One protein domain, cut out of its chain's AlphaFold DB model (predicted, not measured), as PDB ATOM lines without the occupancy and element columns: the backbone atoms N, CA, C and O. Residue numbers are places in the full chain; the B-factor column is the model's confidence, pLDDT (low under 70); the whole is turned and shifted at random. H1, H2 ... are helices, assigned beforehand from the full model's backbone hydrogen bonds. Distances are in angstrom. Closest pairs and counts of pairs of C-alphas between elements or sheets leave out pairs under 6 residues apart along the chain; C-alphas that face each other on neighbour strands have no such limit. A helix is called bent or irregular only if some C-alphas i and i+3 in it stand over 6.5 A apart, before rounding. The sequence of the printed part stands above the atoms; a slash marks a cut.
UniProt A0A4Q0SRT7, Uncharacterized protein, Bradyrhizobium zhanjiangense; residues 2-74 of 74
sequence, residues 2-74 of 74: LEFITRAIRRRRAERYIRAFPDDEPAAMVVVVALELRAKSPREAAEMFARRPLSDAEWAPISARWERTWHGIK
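What this domain is: This is residues 2 to 74 of the 74 residues of an uncharacterized protein of Bradyrhizobium zhanjiangense (UniProt A0A4Q0SRT7). H1 and H2 make a long helical hairpin, H5 crosses one side of it, H3 packs on H2 and H5, and short H4 lies far from H1. The printed part, all helix, has 73 residues with five named helices, H1 to H5 in chain order. It is compact, radius of gyration of the C-alphas 11.9 A, spanning 36 by 25 by 15 A.

Where its parts are: H1, residues 2 to 20, runs 27.4 A from C-alpha 2 at (236.985, 245.229, 162.561). H2, residues 22 to 36, 21.7 A, is irregular: C-alphas 23 and 26 are 7.6 A apart. H3 is residues 42 to 50, H4 56 to 59, and H5 63 to 73, ending at (224.736, 236.871, 170.591).

How they stand to each other: H1 touches H2 at a shallow tilt of 11 degrees, closest C-alphas Ile 18 and Glu 25, 5.5 A. H5 touches H2, closest C-alphas Ala 28 and Thr 69, 5.9 A. H3 is about perpendicular to H2, 84 degrees. Every O i to N i+4 pair is within hydrogen-bond range in H1, H3 and H5; in H2, 9 of 11.

The domain as a whole: The farthest C-alphas, Leu 2 and Ala 57, are 38.1 A apart. The printed part has no cut; no printed residue is under 70 in pLDDT.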
ATOM      1  N   LEU A   2     238.203 246.055 162.638       77.38
ATOM      2  CA  LEU A   2     236.985 245.229 162.561       77.38
ATOM      3  C   LEU A   2     236.768 244.304 163.776       77.38
ATOM      4  O   LEU A   2     235.650 244.208 164.269       77.38
ATOM      5  N   GLU A   3     237.819 243.673 164.311       79.25
ATOM      6  CA  GLU A   3     237.686 242.776 165.475       79.25
ATOM      7  C   GLU A   3     237.207 243.502 166.745       79.25
ATOM      8  O   GLU A   3     236.367 242.977 167.473       79.25
ATOM      9  N   PHE A   4     237.661 244.740 166.974       80.81
ATOM     10  CA  PHE A   4     237.233 245.551 168.120       80.81
ATOM     11  C   PHE A   4     235.744 245.920 168.036       80.81
ATOM     12  O   PHE A   4     235.017 245.815 169.023       80.81
ATOM     13  N   ILE A   5     235.271 246.287 166.840       87.94
ATOM     14  CA  ILE A   5     233.859 246.606 166.588       87.94
ATOM     15  C   ILE A   5     232.992 245.360 166.796       87.94
ATOM     16  O   ILE A   5     231.996 245.413 167.516       87.94
ATOM     17  N   THR A   6     233.400 244.218 166.236       88.62
ATOM     18  CA  THR A   6     232.693 242.942 166.409       88.62
ATOM     19  C   THR A   6     232.604 242.540 167.882       88.62
ATOM     20  O   THR A   6     231.545 242.110 168.342       88.62
ATOM     21  N   ARG A   7     233.681 242.737 168.652       88.94
ATOM     22  CA  ARG A   7     233.705 242.478 170.097       88.94
ATOM     23  C   ARG A   7     232.709 243.357 170.853       88.94
ATOM     24  O   ARG A   7     231.920 242.851 171.649       88.94
ATOM     25  N   ALA A   8     232.691 244.657 170.562       91.62
ATOM     26  CA  ALA A   8     231.756 245.595 171.180       91.62
ATOM     27  C   ALA A   8     230.286 245.258 170.857       91.62
ATOM     28  O   ALA A   8     229.429 245.323 171.740       91.62
ATOM     29  N   ILE A   9     229.991 244.855 169.616       93.88
ATOM     30  CA  ILE A   9     228.643 244.435 169.201       93.88
ATOM     31  C   ILE A   9     228.196 243.188 169.970       93.88
ATOM     32  O   ILE A   9     227.093 243.178 170.518       93.88
ATOM     33  N   ARG A  10     229.045 242.158 170.052       93.75
ATOM     34  CA  ARG A  10     228.732 240.911 170.773       93.75
ATOM     35  C   ARG A  10     228.477 241.159 172.252       93.75
ATOM     36  O   ARG A  10     227.505 240.640 172.788       93.75
ATOM     37  N   ARG A  11     229.283 242.015 172.888       94.19
ATOM     38  CA  ARG A  11     229.076 242.406 174.287       94.19
ATOM     39  C   ARG A  11     227.712 243.068 174.498       94.19
ATOM     40  O   ARG A  11     226.964 242.647 175.371       94.19
ATOM     41  N   ARG A  12     227.338 244.028 173.646       95.88
ATOM     42  CA  ARG A  12     226.013 244.675 173.709       95.88
ATOM     43  C   ARG A  12     224.863 243.692 173.481       95.88
ATOM     44  O   ARG A  12     223.812 243.820 174.106       95.88
ATOM     45  N   ARG A  13     225.033 242.726 172.573       96.62
ATOM     46  CA  ARG A  13     224.036 241.670 172.340       96.62
ATOM     47  C   ARG A  13     223.897 240.750 173.548       96.62
ATOM     48  O   ARG A  13     222.772 240.487 173.946       96.62
ATOM     49  N   ALA A  14     225.007 240.349 174.167       96.56
ATOM     50  CA  ALA A  14     224.996 239.561 175.396       96.56
ATOM     51  C   ALA A  14     224.306 240.308 176.544       96.56
ATOM     52  O   ALA A  14     223.410 239.756 177.168       96.56
ATOM     53  N   GLU A  15     224.621 241.587 176.757       96.75
ATOM     54  CA  GLU A  15     223.952 242.417 177.770       96.75
ATOM     55  C   GLU A  15     222.436 242.501 177.539       96.75
ATOM     56  O   GLU A  15     221.650 242.392 178.478       96.75
ATOM     57  N   ARG A  16     221.998 242.671 176.285       97.62
ATOM     58  CA  ARG A  16     220.569 242.671 175.939       97.62
ATOM     59  C   ARG A  16     219.929 241.302 176.162       97.62
ATOM     60  O   ARG A  16     218.812 241.237 176.661       97.62
ATOM     61  N   TYR A  17     220.625 240.238 175.778       97.31
ATOM     62  CA  TYR A  17     220.158 238.868 175.921       97.31
ATOM     63  C   TYR A  17     219.972 238.492 177.394       97.31
ATOM     64  O   TYR A  17     218.901 238.026 177.761       97.31
ATOM     65  N   ILE A  18     220.955 238.791 178.247       97.12
ATOM     66  CA  ILE A  18     220.913 238.522 179.693       97.12
ATOM     67  C   ILE A  18     219.738 239.245 180.359       97.12
ATOM     68  O   ILE A  18     219.067 238.676 181.209       97.12
ATOM     69  N   ARG A  19     219.415 240.474 179.940       97.00
ATOM     70  CA  ARG A  19     218.226 241.177 180.459       97.00
ATOM     71  C   ARG A  19     216.913 240.460 180.137       97.00
ATOM     72  O   ARG A  19     215.966 240.593 180.903       97.00
ATOM     73  N   ALA A  20     216.838 239.755 179.008       96.44
ATOM     74  CA  ALA A  20     215.659 238.986 178.614       96.44
ATOM     75  C   ALA A  20     215.653 237.566 179.212       96.44
ATOM     76  O   ALA A  20     214.585 237.031 179.490       96.44
ATOM     77  N   PHE A  21     216.835 236.977 179.415       95.94
ATOM     78  CA  PHE A  21     217.041 235.617 179.915       95.94
ATOM     79  C   PHE A  21     218.137 235.610 180.997       95.94
ATOM     80  O   PHE A  21     219.262 235.183 180.727       95.94
ATOM     81  N   PRO A  22     217.848 236.105 182.212       95.12
ATOM     82  CA  PRO A  22     218.857 236.229 183.265       95.12
ATOM     83  C   PRO A  22     219.442 234.874 183.685       95.12
ATOM     84  O   PRO A  22     220.642 234.777 183.921       95.12
ATOM     85  N   ASP A  23     218.642 233.805 183.661       95.50
ATOM     86  CA  ASP A  23     219.100 232.443 183.982       95.50
ATOM     87  C   ASP A  23     220.138 231.892 182.984       95.50
ATOM     88  O   ASP A  23     220.881 230.955 183.292       95.50
ATOM     89  N   ASP A  24     220.219 232.482 181.786       95.62
ATOM     90  CA  ASP A  24     221.170 232.096 180.744       95.62
ATOM     91  C   ASP A  24     222.490 232.899 180.833       95.62
ATOM     92  O   ASP A  24     223.373 232.718 179.990       95.62
ATOM     93  N   GLU A  25     222.677 233.755 181.850       94.75
ATOM     94  CA  GLU A  25     223.888 234.575 182.027       94.75
ATOM     95  C   GLU A  25     225.203 233.776 181.962       94.75
ATOM     96  O   GLU A  25     226.091 234.175 181.196       94.75
ATOM     97  N   PRO A  26     225.354 232.622 182.646       93.94
ATOM     98  CA  PRO A  26     226.584 231.839 182.554       93.94
ATOM     99  C   PRO A  26     226.886 231.385 181.121       93.94
ATOM    100  O   PRO A  26     228.024 231.481 180.661       93.94
ATOM    101  N   ALA A  27     225.864 230.940 180.382       94.81
ATOM    102  CA  ALA A  27     226.020 230.526 178.990       94.81
ATOM    103  C   ALA A  27     226.351 231.726 178.088       94.81
ATOM    104  O   ALA A  27     227.206 231.619 177.209       94.81
ATOM    105  N   ALA A  28     225.727 232.884 178.326       96.31
ATOM    106  CA  ALA A  28     225.954 234.099 177.548       96.31
ATOM    107  C   ALA A  28     227.402 234.587 177.666       96.31
ATOM    108  O   ALA A  28     228.036 234.899 176.654       96.31
ATOM    109  N   MET A  29     227.950 234.578 178.883       95.00
ATOM    110  CA  MET A  29     229.345 234.934 179.132       95.00
ATOM    111  C   MET A  29     230.313 233.981 178.425       95.00
ATOM    112  O   MET A  29     231.267 234.438 177.790       95.00
ATOM    113  N   VAL A  30     230.043 232.671 178.458       95.81
ATOM    114  CA  VAL A  30     230.856 231.697 177.717       95.81
ATOM    115  C   VAL A  30     230.778 231.947 176.218       95.81
ATOM    116  O   VAL A  30     231.814 231.967 175.562       95.81
ATOM    117  N   VAL A  31     229.585 232.151 175.657       96.81
ATOM    118  CA  VAL A  31     229.412 232.353 174.212       96.81
ATOM    119  C   VAL A  31     230.201 233.566 173.719       96.81
ATOM    120  O   VAL A  31     230.834 233.485 172.667       96.81
ATOM    121  N   VAL A  32     230.227 234.670 174.474       96.06
ATOM    122  CA  VAL A  32     231.048 235.843 174.124       96.06
ATOM    123  C   VAL A  32     232.525 235.463 174.024       96.06
ATOM    124  O   VAL A  32     233.155 235.738 173.001       96.06
ATOM    125  N   VAL A  33     233.061 234.784 175.042       94.56
ATOM    126  CA  VAL A  33     234.468 234.354 175.076       94.56
ATOM    127  C   VAL A  33     234.766 233.331 173.976       94.56
ATOM    128  O   VAL A  33     235.754 233.459 173.257       94.56
ATOM    129  N   ALA A  34     233.895 232.344 173.775       95.50
ATOM    130  CA  ALA A  34     234.046 231.321 172.747       95.50
ATOM    131  C   ALA A  34     234.071 231.937 171.338       95.50
ATOM    132  O   ALA A  34     234.895 231.569 170.503       95.50
ATOM    133  N   LEU A  35     233.226 232.938 171.074       94.62
ATOM    134  CA  LEU A  35     233.219 233.675 169.811       94.62
ATOM    135  C   LEU A  35     234.480 234.536 169.606       94.62
ATOM    136  O   LEU A  35     234.873 234.758 168.455       94.62
ATOM    137  N   GLU A  36     235.106 235.042 170.673       92.19
ATOM    138  CA  GLU A  36     236.428 235.696 170.620       92.19
ATOM    139  C   GLU A  36     237.528 234.686 170.270       92.19
ATOM    140  O   GLU A  36     238.378 234.962 169.426       92.19
ATOM    141  N   LEU A  37     237.433 233.476 170.821       92.44
ATOM    142  CA  LEU A  37     238.300 232.336 170.513       92.44
ATOM    143  C   LEU A  37     237.927 231.617 169.204       92.44
ATOM    144  O   LEU A  37     238.511 230.594 168.861       92.44
ATOM    145  N   ARG A  38     237.005 232.198 168.426       92.69
ATOM    146  CA  ARG A  38     236.594 231.755 167.086       92.69
ATOM    147  C   ARG A  38     235.889 230.398 167.031       92.69
ATOM    148  O   ARG A  38     235.872 229.810 165.943       92.69
ATOM    149  N   ALA A  39     235.238 229.985 168.120       95.75
ATOM    150  CA  ALA A  39     234.312 228.859 168.115       95.75
ATOM    151  C   ALA A  39     233.305 228.987 166.961       95.75
ATOM    152  O   ALA A  39     232.885 230.087 166.569       95.75
ATOM    153  N   LYS A  40     232.935 227.855 166.377       96.38
ATOM    154  CA  LYS A  40     232.089 227.754 165.186       96.38
ATOM    155  C   LYS A  40     230.657 227.384 165.519       96.38
ATOM    156  O   LYS A  40     229.765 227.742 164.743       96.38
ATOM    157  N   SER A  41     230.431 226.749 166.666       97.81
ATOM    158  CA  SER A  41     229.127 226.227 167.067       97.81
ATOM    159  C   SER A  41     228.814 226.460 168.556       97.81
ATOM    160  O   SER A  41     229.733 226.628 169.362       97.81
ATOM    161  N   PRO A  42     227.523 226.429 168.942       97.50
ATOM    162  CA  PRO A  42     227.115 226.433 170.348       97.50
ATOM    163  C   PRO A  42     227.682 225.239 171.128       97.50
ATOM    164  O   PRO A  42     228.055 225.395 172.288       97.50
ATOM    165  N   ARG A  43     227.795 224.066 170.487       97.94
ATOM    166  CA  ARG A  43     228.377 222.867 171.105       97.94
ATOM    167  C   ARG A  43     229.854 223.058 171.425       97.94
ATOM    168  O   ARG A  43     230.264 222.782 172.541       97.94
ATOM    169  N   GLU A  44     230.620 223.617 170.494       97.88
ATOM    170  CA  GLU A  44     232.035 223.926 170.722       97.88
ATOM    171  C   GLU A  44     232.208 224.918 171.883       97.88
ATOM    172  O   GLU A  44     233.061 224.719 172.740       97.88
ATOM    173  N   ALA A  45     231.344 225.936 171.993       96.81
ATOM    174  CA  ALA A  45     231.353 226.840 173.144       96.81
ATOM    175  C   ALA A  45     231.077 226.106 174.475       96.81
ATOM    176  O   ALA A  45     231.754 226.365 175.474       96.81
ATOM    177  N   ALA A  46     230.125 225.169 174.485       96.62
ATOM    178  CA  ALA A  46     229.821 224.346 175.654       96.62
ATOM    179  C   ALA A  46     230.977 223.406 176.033       96.62
ATOM    180  O   ALA A  46     231.306 223.276 177.210       96.62
ATOM    181  N   GLU A  47     231.631 222.792 175.048       97.38
ATOM    182  CA  GLU A  47     232.785 221.905 175.235       97.38
ATOM    183  C   GLU A  47     234.018 222.667 175.739       97.38
ATOM    184  O   GLU A  47     234.722 222.192 176.633       97.38
ATOM    185  N   MET A  48     234.242 223.891 175.249       95.06
ATOM    186  CA  MET A  48     235.279 224.786 175.772       95.06
ATOM    187  C   MET A  48     235.050 225.123 177.251       95.06
ATOM    188  O   MET A  48     236.004 225.150 178.031       95.06
ATOM    189  N   PHE A  49     233.796 225.339 177.656       93.69
ATOM    190  CA  PHE A  49     233.439 225.560 179.059       93.69
ATOM    191  C   PHE A  49     233.597 224.299 179.911       93.69
ATOM    192  O   PHE A  49     234.175 224.362 180.995       93.69
ATOM    193  N   ALA A  50     233.153 223.149 179.401       94.75
ATOM    194  CA  ALA A  50     233.322 221.853 180.053       94.75
ATOM    195  C   ALA A  50     234.790 221.384 180.089       94.75
ATOM    196  O   ALA A  50     235.110 220.443 180.815       94.75
ATOM    197  N   ARG A  51     235.680 222.030 179.317       95.19
ATOM    198  CA  ARG A  51     237.089 221.654 179.099       95.19
ATOM    199  C   ARG A  51     237.263 220.219 178.600       95.19
ATOM    200  O   ARG A  51     238.292 219.592 178.842       95.19
ATOM    201  N   ARG A  52     236.247 219.697 177.917       97.44
ATOM    202  CA  ARG A  52     236.233 218.362 177.320       97.44
ATOM    203  C   ARG A  52     235.131 218.268 176.264       97.44
ATOM    204  O   ARG A  52     234.151 219.011 176.357       97.44
ATOM    205  N   PRO A  53     235.239 217.316 175.325       97.62
ATOM    206  CA  PRO A  53     234.119 216.942 174.475       97.62
ATOM    207  C   PRO A  53     232.919 216.483 175.313       97.62
ATOM    208  O   PRO A  53     233.079 215.822 176.349       97.62
ATOM    209  N   LEU A  54     231.719 216.824 174.850       96.56
ATOM    210  CA  LEU A  54     230.472 216.352 175.434       96.56
ATOM    211  C   LEU A  54     229.985 215.151 174.635       96.56
ATOM    212  O   LEU A  54     229.984 215.173 173.403       96.56
ATOM    213  N   SER A  55     229.538 214.110 175.328       98.12
ATOM    214  CA  SER A  55     228.760 213.055 174.679       98.12
ATOM    215  C   SER A  55     227.382 213.585 174.266       98.12
ATOM    216  O   SER A  55     226.899 214.589 174.795       98.12
ATOM    217  N   ASP A  56     226.710 212.902 173.340       97.94
ATOM    218  CA  ASP A  56     225.370 213.317 172.907       97.94
ATOM    219  C   ASP A  56     224.344 213.263 174.043       97.94
ATOM    220  O   ASP A  56     223.476 214.130 174.125       97.94
ATOM    221  N   ALA A  57     224.488 212.308 174.967       97.50
ATOM    222  CA  ALA A  57     223.646 212.209 176.158       97.50
ATOM    223  C   ALA A  57     223.813 213.414 177.100       97.50
ATOM    224  O   ALA A  57     222.844 213.858 177.709       97.50
ATOM    225  N   GLU A  58     225.024 213.966 177.201       97.56
ATOM    226  CA  GLU A  58     225.298 215.172 177.989       97.56
ATOM    227  C   GLU A  58     224.871 216.451 177.265       97.56
ATOM    228  O   GLU A  58     224.442 217.409 177.906       97.56
ATOM    229  N   TRP A  59     224.980 216.475 175.934       97.25
ATOM    230  CA  TRP A  59     224.601 217.619 175.107       97.25
ATOM    231  C   TRP A  59     223.083 217.794 175.007       97.25
ATOM    232  O   TRP A  59     222.583 218.906 175.172       97.25
ATOM    233  N   ALA A  60     222.346 216.708 174.766       97.69
ATOM    234  CA  ALA A  60     220.902 216.723 174.539       97.69
ATOM    235  C   ALA A  60     220.086 217.546 175.563       97.69
ATOM    236  O   ALA A  60     219.263 218.350 175.125       97.69
ATOM    237  N   PRO A  61     220.291 217.431 176.893       97.50
ATOM    238  CA  PRO A  61     219.502 218.196 177.863       97.50
ATOM    239  C   PRO A  61     219.833 219.695 177.903       97.50
ATOM    240  O   PRO A  61     219.027 220.481 178.397       97.50
ATOM    241  N   ILE A  62     221.007 220.115 177.421       95.38
ATOM    242  CA  ILE A  62     221.465 221.514 177.503       95.38
ATOM    243  C   ILE A  62     221.470 222.232 176.149       95.38
ATOM    244  O   ILE A  62     221.558 223.462 176.126       95.38
ATOM    245  N   SER A  63     221.370 221.495 175.041       96.75
ATOM    246  CA  SER A  63     221.548 221.992 173.672       96.75
ATOM    247  C   SER A  63     220.673 223.202 173.361       96.75
ATOM    248  O   SER A  63     221.185 224.239 172.947       96.75
ATOM    249  N   ALA A  64     219.379 223.119 173.670       96.56
ATOM    250  CA  ALA A  64     218.407 224.170 173.388       96.56
ATOM    251  C   ALA A  64     218.773 225.514 174.041       96.56
ATOM    252  O   ALA A  64     218.598 226.573 173.435       96.56
ATOM    253  N   ARG A  65     219.313 225.486 175.270       96.19
ATOM    254  CA  ARG A  65     219.786 226.697 175.952       96.19
ATOM    255  C   ARG A  65     220.978 227.293 175.212       96.19
ATOM    256  O   ARG A  65     220.944 228.462 174.849       96.19
ATOM    257  N   TRP A  66     222.002 226.483 174.948       96.94
ATOM    258  CA  TRP A  66     223.222 226.935 174.275       96.94
ATOM    259  C   TRP A  66     222.963 227.446 172.857       96.94
ATOM    260  O   TRP A  66     223.534 228.461 172.463       96.94
ATOM    261  N   GLU A  67     222.079 226.794 172.102       97.50
ATOM    262  CA  GLU A  67     221.655 227.235 170.771       97.50
ATOM    263  C   GLU A  67     220.949 228.590 170.831       97.50
ATOM    264  O   GLU A  67     221.339 229.525 170.126       97.50
ATOM    265  N   ARG A  68     219.967 228.747 171.727       96.81
ATOM    266  CA  ARG A  68     219.271 230.024 171.929       96.81
ATOM    267  C   ARG A  68     220.249 231.141 172.291       96.81
ATOM    268  O   ARG A  68     220.187 232.220 171.700       96.81
ATOM    269  N   THR A  69     221.155 230.897 173.236       96.94
ATOM    270  CA  THR A  69     222.155 231.884 173.665       96.94
ATOM    271  C   THR A  69     223.106 232.260 172.536       96.94
ATOM    272  O   THR A  69     223.370 233.440 172.305       96.94
ATOM    273  N   TRP A  70     223.579 231.273 171.781       97.94
ATOM    274  CA  TRP A  70     224.443 231.481 170.629       97.94
ATOM    275  C   TRP A  70     223.798 232.372 169.570       97.94
ATOM    276  O   TRP A  70     224.407 233.352 169.141       97.94
ATOM    277  N   HIS A  71     222.553 232.079 169.191       96.62
ATOM    278  CA  HIS A  71     221.809 232.876 168.215       96.62
ATOM    279  C   HIS A  71     221.442 234.272 168.728       96.62
ATOM    280  O   HIS A  71     221.367 235.209 167.937       96.62
ATOM    281  N   GLY A  72     221.263 234.440 170.040       94.69
ATOM    282  CA  GLY A  72     221.041 235.753 170.645       94.69
ATOM    283  C   GLY A  72     222.261 236.681 170.581       94.69
ATOM    284  O   GLY A  72     222.104 237.903 170.623       94.69
ATOM    285  N   ILE A  73     223.474 236.123 170.474       96.06
ATOM    286  CA  ILE A  73     224.736 236.871 170.591       96.06
ATOM    287  C   ILE A  73     225.497 236.978 169.258       96.06
ATOM    288  O   ILE A  73     226.004 238.062 168.942       96.06
ATOM    289  N   LYS A  74     225.607 235.889 168.486       90.06
ATOM    290  CA  LYS A  74     226.379 235.821 167.229       90.06
ATOM    291  C   LYS A  74     225.767 236.666 166.116       90.06
ATOM    292  O   LYS A  74     226.552 237.343 165.414       90.06
TER     293      LYS A  74